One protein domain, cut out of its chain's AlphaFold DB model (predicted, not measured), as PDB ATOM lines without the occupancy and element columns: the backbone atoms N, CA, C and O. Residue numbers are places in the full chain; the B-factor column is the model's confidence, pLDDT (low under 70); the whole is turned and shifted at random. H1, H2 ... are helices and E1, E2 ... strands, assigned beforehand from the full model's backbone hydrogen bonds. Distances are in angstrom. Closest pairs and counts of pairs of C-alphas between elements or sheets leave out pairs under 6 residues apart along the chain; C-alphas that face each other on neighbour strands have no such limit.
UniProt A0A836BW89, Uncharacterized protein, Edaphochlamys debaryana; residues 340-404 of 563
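This is residues 340 to 404 of the 563 residues of an uncharacterized protein of Edaphochlamys debaryana (UniProt A0A836BW89). A narrow sheet, mostly the long pair E1 and E3 with short E2 beside the start of E3, has H1 packed over one end; H2 folds back from the other end, leading to H3. The 65 printed residues include three named helices and three strands, ordered E1 H1 E2 E3 H2 H3. The antiparallel sheet runs E1 E3 E2; class mixed, compact, radius of gyration 12.2 A, spans 34 by 32 by 23 A.

E3 spans residues 380 to 387, 21.6 A; E1, 341 to 347, 18.4 A, from C-alpha 341 at (-14.467, -10.040, -19.475); E2, 371 to 373. H1 is 355 to 367, 18.3 A; H2, 388 to 398, 15.6 A; H3, 401 to 404, ending at C-alpha 404 (-29.475, 13.248, -27.900).

Within hydrogen-bond range are N 344 and O 384 of E1 and E3, 2.8 A, and N 381 and O 372 of the hairpin E2 and E3, 2.7 A. E1, H1, E2 form a split strand-helix-strand unit, E3 between its strands, crossover right-handed. H1 is on one face, making two layers, helix over sheet, height 9.3 A; closest C-alphas to E3: Ala 365 and Val 382, 6.0 A. H2 is on the sheet, height 7.3 A; Ala 388 and Ala 341 of E1 have the closest C-alphas, 7.2 A. H1 and H2 are apart. H2 and H3 are close but not clearly touching, closest C-alphas Ala 396 and Ala 402, 6.1 A. In H1 and H2 every O i to N i+4 pair is within range; H3 is too short.

The farthest C-alphas, Pro 375 and Glu 404, are 34.6 A apart. The printed part has no cut and no long link. Low pLDDT, under 70, includes residues 388 to 404.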
ATOM      1  N   SER A 340     -16.455 -10.086 -15.251       49.94
ATOM      2  CA  SER A 340     -16.396 -11.090 -16.322       49.94
ATOM      3  C   SER A 340     -16.096 -10.409 -17.663       49.94
ATOM      4  O   SER A 340     -16.953  -9.719 -18.212       49.94
ATOM      5  N   ALA A 341     -14.879 -10.580 -18.182       51.50
ATOM      6  CA  ALA A 341     -14.467 -10.040 -19.475       51.50
ATOM      7  C   ALA A 341     -14.681 -11.079 -20.590       51.50
ATOM      8  O   ALA A 341     -14.162 -12.199 -20.489       51.50
ATOM      9  N   PHE A 342     -15.415 -10.699 -21.636       60.94
ATOM     10  CA  PHE A 342     -15.790 -11.560 -22.762       60.94
ATOM     11  C   PHE A 342     -15.148 -11.071 -24.051       60.94
ATOM     12  O   PHE A 342     -14.995  -9.865 -24.238       60.94
ATOM     13  N   ASP A 343     -14.822 -12.005 -24.937       66.00
ATOM     14  CA  ASP A 343     -14.321 -11.686 -26.268       66.00
ATOM     15  C   ASP A 343     -15.508 -11.386 -27.188       66.00
ATOM     16  O   ASP A 343     -16.325 -12.262 -27.488       66.00
ATOM     17  N   TRP A 344     -15.611 -10.125 -27.596       69.62
ATOM     18  CA  TRP A 344     -16.612  -9.614 -28.521       69.62
ATOM     19  C   TRP A 344     -15.959  -9.293 -29.852       69.62
ATOM     20  O   TRP A 344     -14.840  -8.789 -29.892       69.62
ATOM     21  N   GLN A 345     -16.679  -9.532 -30.939       73.75
ATOM     22  CA  GLN A 345     -16.279  -9.089 -32.267       73.75
ATOM     23  C   GLN A 345     -17.230  -7.963 -32.668       73.75
ATOM     24  O   GLN A 345     -18.441  -8.176 -32.748       73.75
ATOM     25  N   LEU A 346     -16.694  -6.750 -32.797       76.88
ATOM     26  CA  LEU A 346     -17.469  -5.535 -33.024       76.88
ATOM     27  C   LEU A 346     -17.224  -5.027 -34.451       76.88
ATOM     28  O   LEU A 346     -16.061  -4.855 -34.830       76.88
ATOM     29  N   PRO A 347     -18.287  -4.781 -35.236       70.44
ATOM     30  CA  PRO A 347     -18.145  -4.162 -36.546       70.44
ATOM     31  C   PRO A 347     -17.736  -2.697 -36.385       70.44
ATOM     32  O   PRO A 347     -18.225  -2.006 -35.485       70.44
ATOM     33  N   LEU A 348     -16.855  -2.223 -37.261       75.31
ATOM     34  CA  LEU A 348     -16.476  -0.815 -37.299       75.31
ATOM     35  C   LEU A 348     -17.603   0.044 -37.903       75.31
ATOM     36  O   LEU A 348     -18.327  -0.439 -38.781       75.31
ATOM     37  N   PRO A 349     -17.784   1.294 -37.435       64.81
ATOM     38  CA  PRO A 349     -18.702   2.244 -38.057       64.81
ATOM     39  C   PRO A 349     -18.329   2.465 -39.531       64.81
ATOM     40  O   PRO A 349     -17.150   2.562 -39.853       64.81
ATOM     41  N   GLN A 350     -19.332   2.534 -40.407       61.94
ATOM     42  CA  GLN A 350     -19.174   2.796 -41.849       61.94
ATOM     43  C   GLN A 350     -20.034   3.980 -42.308       61.94
ATOM     44  O   GLN A 350     -20.377   4.077 -43.482       61.94
ATOM     45  N   ASP A 351     -20.467   4.831 -41.380       70.19
ATOM     46  CA  ASP A 351     -21.138   6.062 -41.780       70.19
ATOM     47  C   ASP A 351     -20.090   6.959 -42.461       70.19
ATOM     48  O   ASP A 351     -18.980   7.088 -41.947       70.19
ATOM     49  N   ASP A 352     -20.425   7.545 -43.617       60.75
ATOM     50  CA  ASP A 352     -19.487   8.316 -44.459       60.75
ATOM     51  C   ASP A 352     -18.823   9.489 -43.692       60.75
ATOM     52  O   ASP A 352     -17.740   9.948 -44.046       60.75
ATOM     53  N   ASP A 353     -19.451   9.955 -42.606       67.56
ATOM     54  CA  ASP A 353     -18.929  11.009 -41.727       67.56
ATOM     55  C   ASP A 353     -17.948  10.493 -40.643       67.56
ATOM     56  O   ASP A 353     -17.255  11.291 -40.010       67.56
ATOM     57  N   ASP A 354     -17.865   9.173 -40.431       71.19
ATOM     58  CA  ASP A 354     -17.071   8.503 -39.386       71.19
ATOM     59  C   ASP A 354     -16.064   7.466 -39.945       71.19
ATOM     60  O   ASP A 354     -15.406   6.765 -39.168       71.19
ATOM     61  N   GLU A 355     -15.887   7.384 -41.269       76.81
ATOM     62  CA  GLU A 355     -14.957   6.451 -41.938       76.81
ATOM     63  C   GLU A 355     -13.518   6.602 -41.407       76.81
ATOM     64  O   GLU A 355     -12.888   5.626 -41.006       76.81
ATOM     65  N   GLU A 356     -13.040   7.840 -41.233       81.38
ATOM     66  CA  GLU A 356     -11.700   8.109 -40.692       81.38
ATOM     67  C   GLU A 356     -11.543   7.629 -39.231       81.38
ATOM     68  O   GLU A 356     -10.451   7.251 -38.792       81.38
ATOM     69  N   ALA A 357     -12.625   7.637 -38.445       75.69
ATOM     70  CA  ALA A 357     -12.610   7.105 -37.085       75.69
ATOM     71  C   ALA A 357     -12.601   5.569 -37.085       75.69
ATOM     72  O   ALA A 357     -11.890   4.975 -36.269       75.69
ATOM     73  N   GLY A 358     -13.342   4.950 -38.010       82.56
ATOM     74  CA  GLY A 358     -13.339   3.510 -38.255       82.56
ATOM     75  C   GLY A 358     -11.958   3.001 -38.669       82.56
ATOM     76  O   GLY A 358     -11.443   2.074 -38.046       82.56
ATOM     77  N   ASP A 359     -11.309   3.669 -39.620       84.00
ATOM     78  CA  ASP A 359      -9.984   3.300 -40.132       84.00
ATOM     79  C   ASP A 359      -8.892   3.410 -39.068       84.00
ATOM     80  O   ASP A 359      -8.058   2.518 -38.916       84.00
ATOM     81  N   ARG A 360      -8.914   4.472 -38.253       84.69
ATOM     82  CA  ARG A 360      -7.969   4.623 -37.132       84.69
ATOM     83  C   ARG A 360      -8.167   3.547 -36.066       84.69
ATOM     84  O   ARG A 360      -7.203   3.130 -35.421       84.69
ATOM     85  N   GLU A 361      -9.409   3.130 -35.825       83.81
ATOM     86  CA  GLU A 361      -9.720   2.066 -34.872       83.81
ATOM     87  C   GLU A 361      -9.353   0.683 -35.426       83.81
ATOM     88  O   GLU A 361      -8.841  -0.143 -34.667       83.81
ATOM     89  N   TRP A 362      -9.523   0.463 -36.732       86.00
ATOM     90  CA  TRP A 362      -9.034  -0.718 -37.441       86.00
ATOM     91  C   TRP A 362      -7.517  -0.831 -37.376       86.00
ATOM     92  O   TRP A 362      -6.998  -1.846 -36.926       86.00
ATOM     93  N   GLN A 363      -6.807   0.235 -37.739       87.19
ATOM     94  CA  GLN A 363      -5.350   0.249 -37.765       87.19
ATOM     95  C   GLN A 363      -4.766  -0.029 -36.376       87.19
ATOM     96  O   GLN A 363      -3.861  -0.845 -36.231       87.19
ATOM     97  N   ARG A 364      -5.352   0.562 -35.324       86.62
ATOM     98  CA  ARG A 364      -4.986   0.232 -33.938       86.62
ATOM     99  C   ARG A 364      -5.263  -1.237 -33.611       86.62
ATOM    100  O   ARG A 364      -4.458  -1.877 -32.945       86.62
ATOM    101  N   ALA A 365      -6.404  -1.770 -34.038       82.62
ATOM    102  CA  ALA A 365      -6.749  -3.164 -33.797       82.62
ATOM    103  C   ALA A 365      -5.806  -4.134 -34.519       82.62
ATOM    104  O   ALA A 365      -5.441  -5.152 -33.940       82.62
ATOM    105  N   GLU A 366      -5.392  -3.835 -35.747       85.38
ATOM    106  CA  GLU A 366      -4.392  -4.620 -36.475       85.38
ATOM    107  C   GLU A 366      -3.029  -4.580 -35.780       85.38
ATOM    108  O   GLU A 366      -2.428  -5.634 -35.573       85.38
ATOM    109  N   GLU A 367      -2.579  -3.402 -35.333       87.69
ATOM    110  CA  GLU A 367      -1.344  -3.252 -34.547       87.69
ATOM    111  C   GLU A 367      -1.385  -4.060 -33.237       87.69
ATOM    112  O   GLU A 367      -0.372  -4.608 -32.804       87.69
ATOM    113  N   GLU A 368      -2.564  -4.185 -32.623       85.69
ATOM    114  CA  GLU A 368      -2.791  -4.981 -31.413       85.69
ATOM    115  C   GLU A 368      -3.068  -6.478 -31.689       85.69
ATOM    116  O   GLU A 368      -3.299  -7.239 -30.745       85.69
ATOM    117  N   GLY A 369      -3.071  -6.927 -32.952       87.19
ATOM    118  CA  GLY A 369      -3.406  -8.310 -33.336       87.19
ATOM    119  C   GLY A 369      -4.872  -8.695 -33.082       87.19
ATOM    120  O   GLY A 369      -5.211  -9.873 -32.970       87.19
ATOM    121  N   GLN A 370      -5.741  -7.697 -32.945       85.31
ATOM    122  CA  GLN A 370      -7.178  -7.801 -32.683       85.31
ATOM    123  C   GLN A 370      -8.032  -7.541 -33.933       85.31
ATOM    124  O   GLN A 370      -9.252  -7.728 -33.888       85.31
ATOM    125  N   GLY A 371      -7.421  -7.112 -35.038       83.75
ATOM    126  CA  GLY A 371      -8.073  -7.006 -36.339       83.75
ATOM    127  C   GLY A 371      -8.463  -8.386 -36.869       83.75
ATOM    128  O   GLY A 371      -7.691  -9.342 -36.808       83.75
ATOM    129  N   SER A 372      -9.692  -8.520 -37.353       85.00
ATOM    130  CA  SER A 372     -10.188  -9.730 -38.010       85.00
ATOM    131  C   SER A 372     -11.203  -9.364 -39.078       85.00
ATOM    132  O   SER A 372     -12.007  -8.467 -38.859       85.00
ATOM    133  N   GLU A 373     -11.202 -10.054 -40.207       80.44
ATOM    134  CA  GLU A 373     -12.238  -9.874 -41.223       80.44
ATOM    135  C   GLU A 373     -13.386 -10.862 -40.973       80.44
ATOM    136  O   GLU A 373     -13.168 -12.011 -40.576       80.44
ATOM    137  N   ASP A 374     -14.623 -10.408 -41.155       71.81
ATOM    138  CA  ASP A 374     -15.808 -11.260 -41.111       71.81
ATOM    139  C   ASP A 374     -15.778 -12.215 -42.324       71.81
ATOM    140  O   ASP A 374     -15.750 -11.749 -43.466       71.81
ATOM    141  N   PRO A 375     -15.771 -13.546 -42.115       63.75
ATOM    142  CA  PRO A 375     -15.615 -14.515 -43.198       63.75
ATOM    143  C   PRO A 375     -16.782 -14.519 -44.193       63.75
ATOM    144  O   PRO A 375     -16.606 -14.976 -45.321       63.75
ATOM    145  N   ASP A 376     -17.959 -14.023 -43.803       61.72
ATOM    146  CA  ASP A 376     -19.152 -14.060 -44.651       61.72
ATOM    147  C   ASP A 376     -19.211 -12.878 -45.632       61.72
ATOM    148  O   ASP A 376     -19.884 -12.956 -46.661       61.72
ATOM    149  N   ASN A 377     -18.542 -11.763 -45.325       73.56
ATOM    150  CA  ASN A 377     -18.651 -10.525 -46.106       73.56
ATOM    151  C   ASN A 377     -17.330  -9.749 -46.280       73.56
ATOM    152  O   ASN A 377     -17.341  -8.697 -46.920       73.56
ATOM    153  N   GLY A 378     -16.221 -10.244 -45.724       78.00
ATOM    154  CA  GLY A 378     -14.890  -9.634 -45.793       78.00
ATOM    155  C   GLY A 378     -14.745  -8.331 -45.006       78.00
ATOM    156  O   GLY A 378     -13.819  -7.571 -45.266       78.00
ATOM    157  N   ARG A 379     -15.669  -8.002 -44.093       76.75
ATOM    158  CA  ARG A 379     -15.661  -6.695 -43.418       76.75
ATOM    159  C   ARG A 379     -14.709  -6.664 -42.222       76.75
ATOM    160  O   ARG A 379     -14.733  -7.596 -41.414       76.75
ATOM    161  N   PRO A 380     -13.963  -5.563 -42.031       74.19
ATOM    162  CA  PRO A 380     -13.075  -5.407 -40.889       74.19
ATOM    163  C   PRO A 380     -13.873  -5.334 -39.578       74.19
ATOM    164  O   PRO A 380     -14.801  -4.539 -39.413       74.19
ATOM    165  N   CYS A 381     -13.510  -6.195 -38.634       83.25
ATOM    166  CA  CYS A 381     -14.114  -6.339 -37.317       83.25
ATOM    167  C   CYS A 381     -13.042  -6.381 -36.229       83.25
ATOM    168  O   CYS A 381     -12.091  -7.164 -36.286       83.25
ATOM    169  N   VAL A 382     -13.233  -5.609 -35.166       82.44
ATOM    170  CA  VAL A 382     -12.279  -5.569 -34.057       82.44
ATOM    171  C   VAL A 382     -12.699  -6.556 -32.976       82.44
ATOM    172  O   VAL A 382     -13.809  -6.487 -32.439       82.44
ATOM    173  N   ARG A 383     -11.798  -7.472 -32.620       77.12
ATOM    174  CA  ARG A 383     -11.962  -8.367 -31.473       77.12
ATOM    175  C   ARG A 383     -11.579  -7.639 -30.195       77.12
ATOM    176  O   ARG A 383     -10.404  -7.434 -29.934       77.12
ATOM    177  N   ARG A 384     -12.559  -7.288 -29.367       74.62
ATOM    178  CA  ARG A 384     -12.313  -6.658 -28.068       74.62
ATOM    179  C   ARG A 384     -12.752  -7.534 -26.926       74.62
ATOM    180  O   ARG A 384     -13.893  -7.990 -26.867       74.62
ATOM    181  N   ARG A 385     -11.869  -7.654 -25.942       70.25
ATOM    182  CA  ARG A 385     -12.238  -8.216 -24.656       70.25
ATOM    183  C   ARG A 385     -12.877  -7.131 -23.795       70.25
ATOM    184  O   ARG A 385     -12.180  -6.308 -23.208       70.25
ATOM    185  N   LEU A 386     -14.204  -7.104 -23.741       66.31
ATOM    186  CA  LEU A 386     -14.958  -6.100 -22.989       66.31
ATOM    187  C   LEU A 386     -15.662  -6.735 -21.793       66.31
ATOM    188  O   LEU A 386     -16.256  -7.815 -21.881       66.31
ATOM    189  N   THR A 387     -15.617  -6.039 -20.658       72.75
ATOM    190  CA  THR A 387     -16.573  -6.274 -19.572       72.75
ATOM    191  C   THR A 387     -17.962  -5.827 -20.023       72.75
ATOM    192  O   THR A 387     -18.092  -4.986 -20.915       72.75
ATOM    193  N   ALA A 388     -19.015  -6.348 -19.389       62.59
ATOM    194  CA  ALA A 388     -20.391  -5.943 -19.696       62.59
ATOM    195  C   ALA A 388     -20.578  -4.412 -19.618       62.59
ATOM    196  O   ALA A 388     -21.195  -3.817 -20.494       62.59
ATOM    197  N   THR A 389     -19.949  -3.763 -18.634       66.94
ATOM    198  CA  THR A 389     -19.970  -2.302 -18.466       66.94
ATOM    199  C   THR A 389     -19.230  -1.552 -19.577       66.94
ATOM    200  O   THR A 389     -19.693  -0.505 -20.029       66.94
ATOM    201  N   ALA A 390     -18.098  -2.078 -20.050       63.62
ATOM    202  CA  ALA A 390     -17.345  -1.475 -21.147       63.62
ATOM    203  C   ALA A 390     -18.070  -1.639 -22.492       63.62
ATOM    204  O   ALA A 390     -18.042  -0.725 -23.314       63.62
ATOM    205  N   LEU A 391     -18.766  -2.763 -22.693       66.88
ATOM    206  CA  LEU A 391     -19.632  -2.974 -23.850       66.88
ATOM    207  C   LEU A 391     -20.817  -2.005 -23.844       66.88
ATOM    208  O   LEU A 391     -21.087  -1.385 -24.866       66.88
ATOM    209  N   GLU A 392     -21.499  -1.830 -22.709       65.56
ATOM    210  CA  GLU A 392     -22.590  -0.855 -22.586       65.56
ATOM    211  C   GLU A 392     -22.112   0.574 -22.876       65.56
ATOM    212  O   GLU A 392     -22.772   1.297 -23.621       65.56
ATOM    213  N   ALA A 393     -20.945   0.972 -22.358       64.00
ATOM    214  CA  ALA A 393     -20.358   2.282 -22.636       64.00
ATOM    215  C   ALA A 393     -19.972   2.456 -24.115       64.00
ATOM    216  O   ALA A 393     -20.184   3.529 -24.685       64.00
ATOM    217  N   TRP A 394     -19.431   1.409 -24.745       64.69
ATOM    218  CA  TRP A 394     -19.114   1.408 -26.172       64.69
ATOM    219  C   TRP A 394     -20.394   1.545 -27.002       64.69
ATOM    220  O   TRP A 394     -20.529   2.494 -27.768       64.69
ATOM    221  N   LEU A 395     -21.400   0.698 -26.768       64.44
ATOM    222  CA  LEU A 395     -22.687   0.779 -27.460       64.44
ATOM    223  C   LEU A 395     -23.367   2.136 -27.245       64.44
ATOM    224  O   LEU A 395     -23.907   2.699 -28.192       64.44
ATOM    225  N   ALA A 396     -23.309   2.710 -26.042       61.09
ATOM    226  CA  ALA A 396     -23.858   4.037 -25.765       61.09
ATOM    227  C   ALA A 396     -23.157   5.143 -26.569       61.09
ATOM    228  O   ALA A 396     -23.821   6.068 -27.034       61.09
ATOM    229  N   ARG A 397     -21.835   5.045 -26.766       59.84
ATOM    230  CA  ARG A 397     -21.047   6.015 -27.540       59.84
ATOM    231  C   ARG A 397     -21.402   6.008 -29.028       59.84
ATOM    232  O   ARG A 397     -21.437   7.080 -29.619       59.84
ATOM    233  N   TYR A 398     -21.684   4.835 -29.594       54.94
ATOM    234  CA  TYR A 398     -21.880   4.654 -31.040       54.94
ATOM    235  C   TYR A 398     -23.349   4.489 -31.473       54.94
ATOM    236  O   TYR A 398     -23.642   4.484 -32.659       54.94
ATOM    237  N   SER A 399     -24.306   4.399 -30.544       55.81
ATOM    238  CA  SER A 399     -25.738   4.236 -30.870       55.81
ATOM    239  C   SER A 399     -26.492   5.537 -31.185       55.81
ATOM    240  O   SER A 399     -27.720   5.546 -31.173       55.81
ATOM    241  N   GLY A 400     -25.806   6.657 -31.437       43.22
ATOM    242  CA  GLY A 400     -26.435   7.960 -31.712       43.22
ATOM    243  C   GLY A 400     -27.188   8.587 -30.520       43.22
ATOM    244  O   GLY A 400     -27.297   9.808 -30.427       43.22
ATOM    245  N   SER A 401     -27.609   7.800 -29.523       45.44
ATOM    246  CA  SER A 401     -28.322   8.285 -28.334       45.44
ATOM    247  C   SER A 401     -27.447   9.105 -27.378       45.44
ATOM    248  O   SER A 401     -27.972   9.876 -26.574       45.44
ATOM    249  N   ALA A 402     -26.113   8.998 -27.462       41.19
ATOM    250  CA  ALA A 402     -25.190   9.873 -26.728       41.19
ATOM    251  C   ALA A 402     -25.202  11.327 -27.241       41.19
ATOM    252  O   ALA A 402     -24.831  12.245 -26.505       41.19
ATOM    253  N   TRP A 403     -25.639  11.552 -28.482       35.56
ATOM    254  CA  TRP A 403     -25.802  12.893 -29.035       35.56
ATOM    255  C   TRP A 403     -27.107  13.542 -28.548       35.56
ATOM    256  O   TRP A 403     -27.105  14.702 -28.133       35.56
ATOM    257  N   GLU A 404     -28.198  12.772 -28.457       37.53
ATOM    258  CA  GLU A 404     -29.475  13.248 -27.900       37.53
ATOM    259  C   GLU A 404     -29.434  13.450 -26.380       37.53
ATOM    260  O   GLU A 404     -29.977  14.432 -25.874       37.53
TER     261      GLU A 404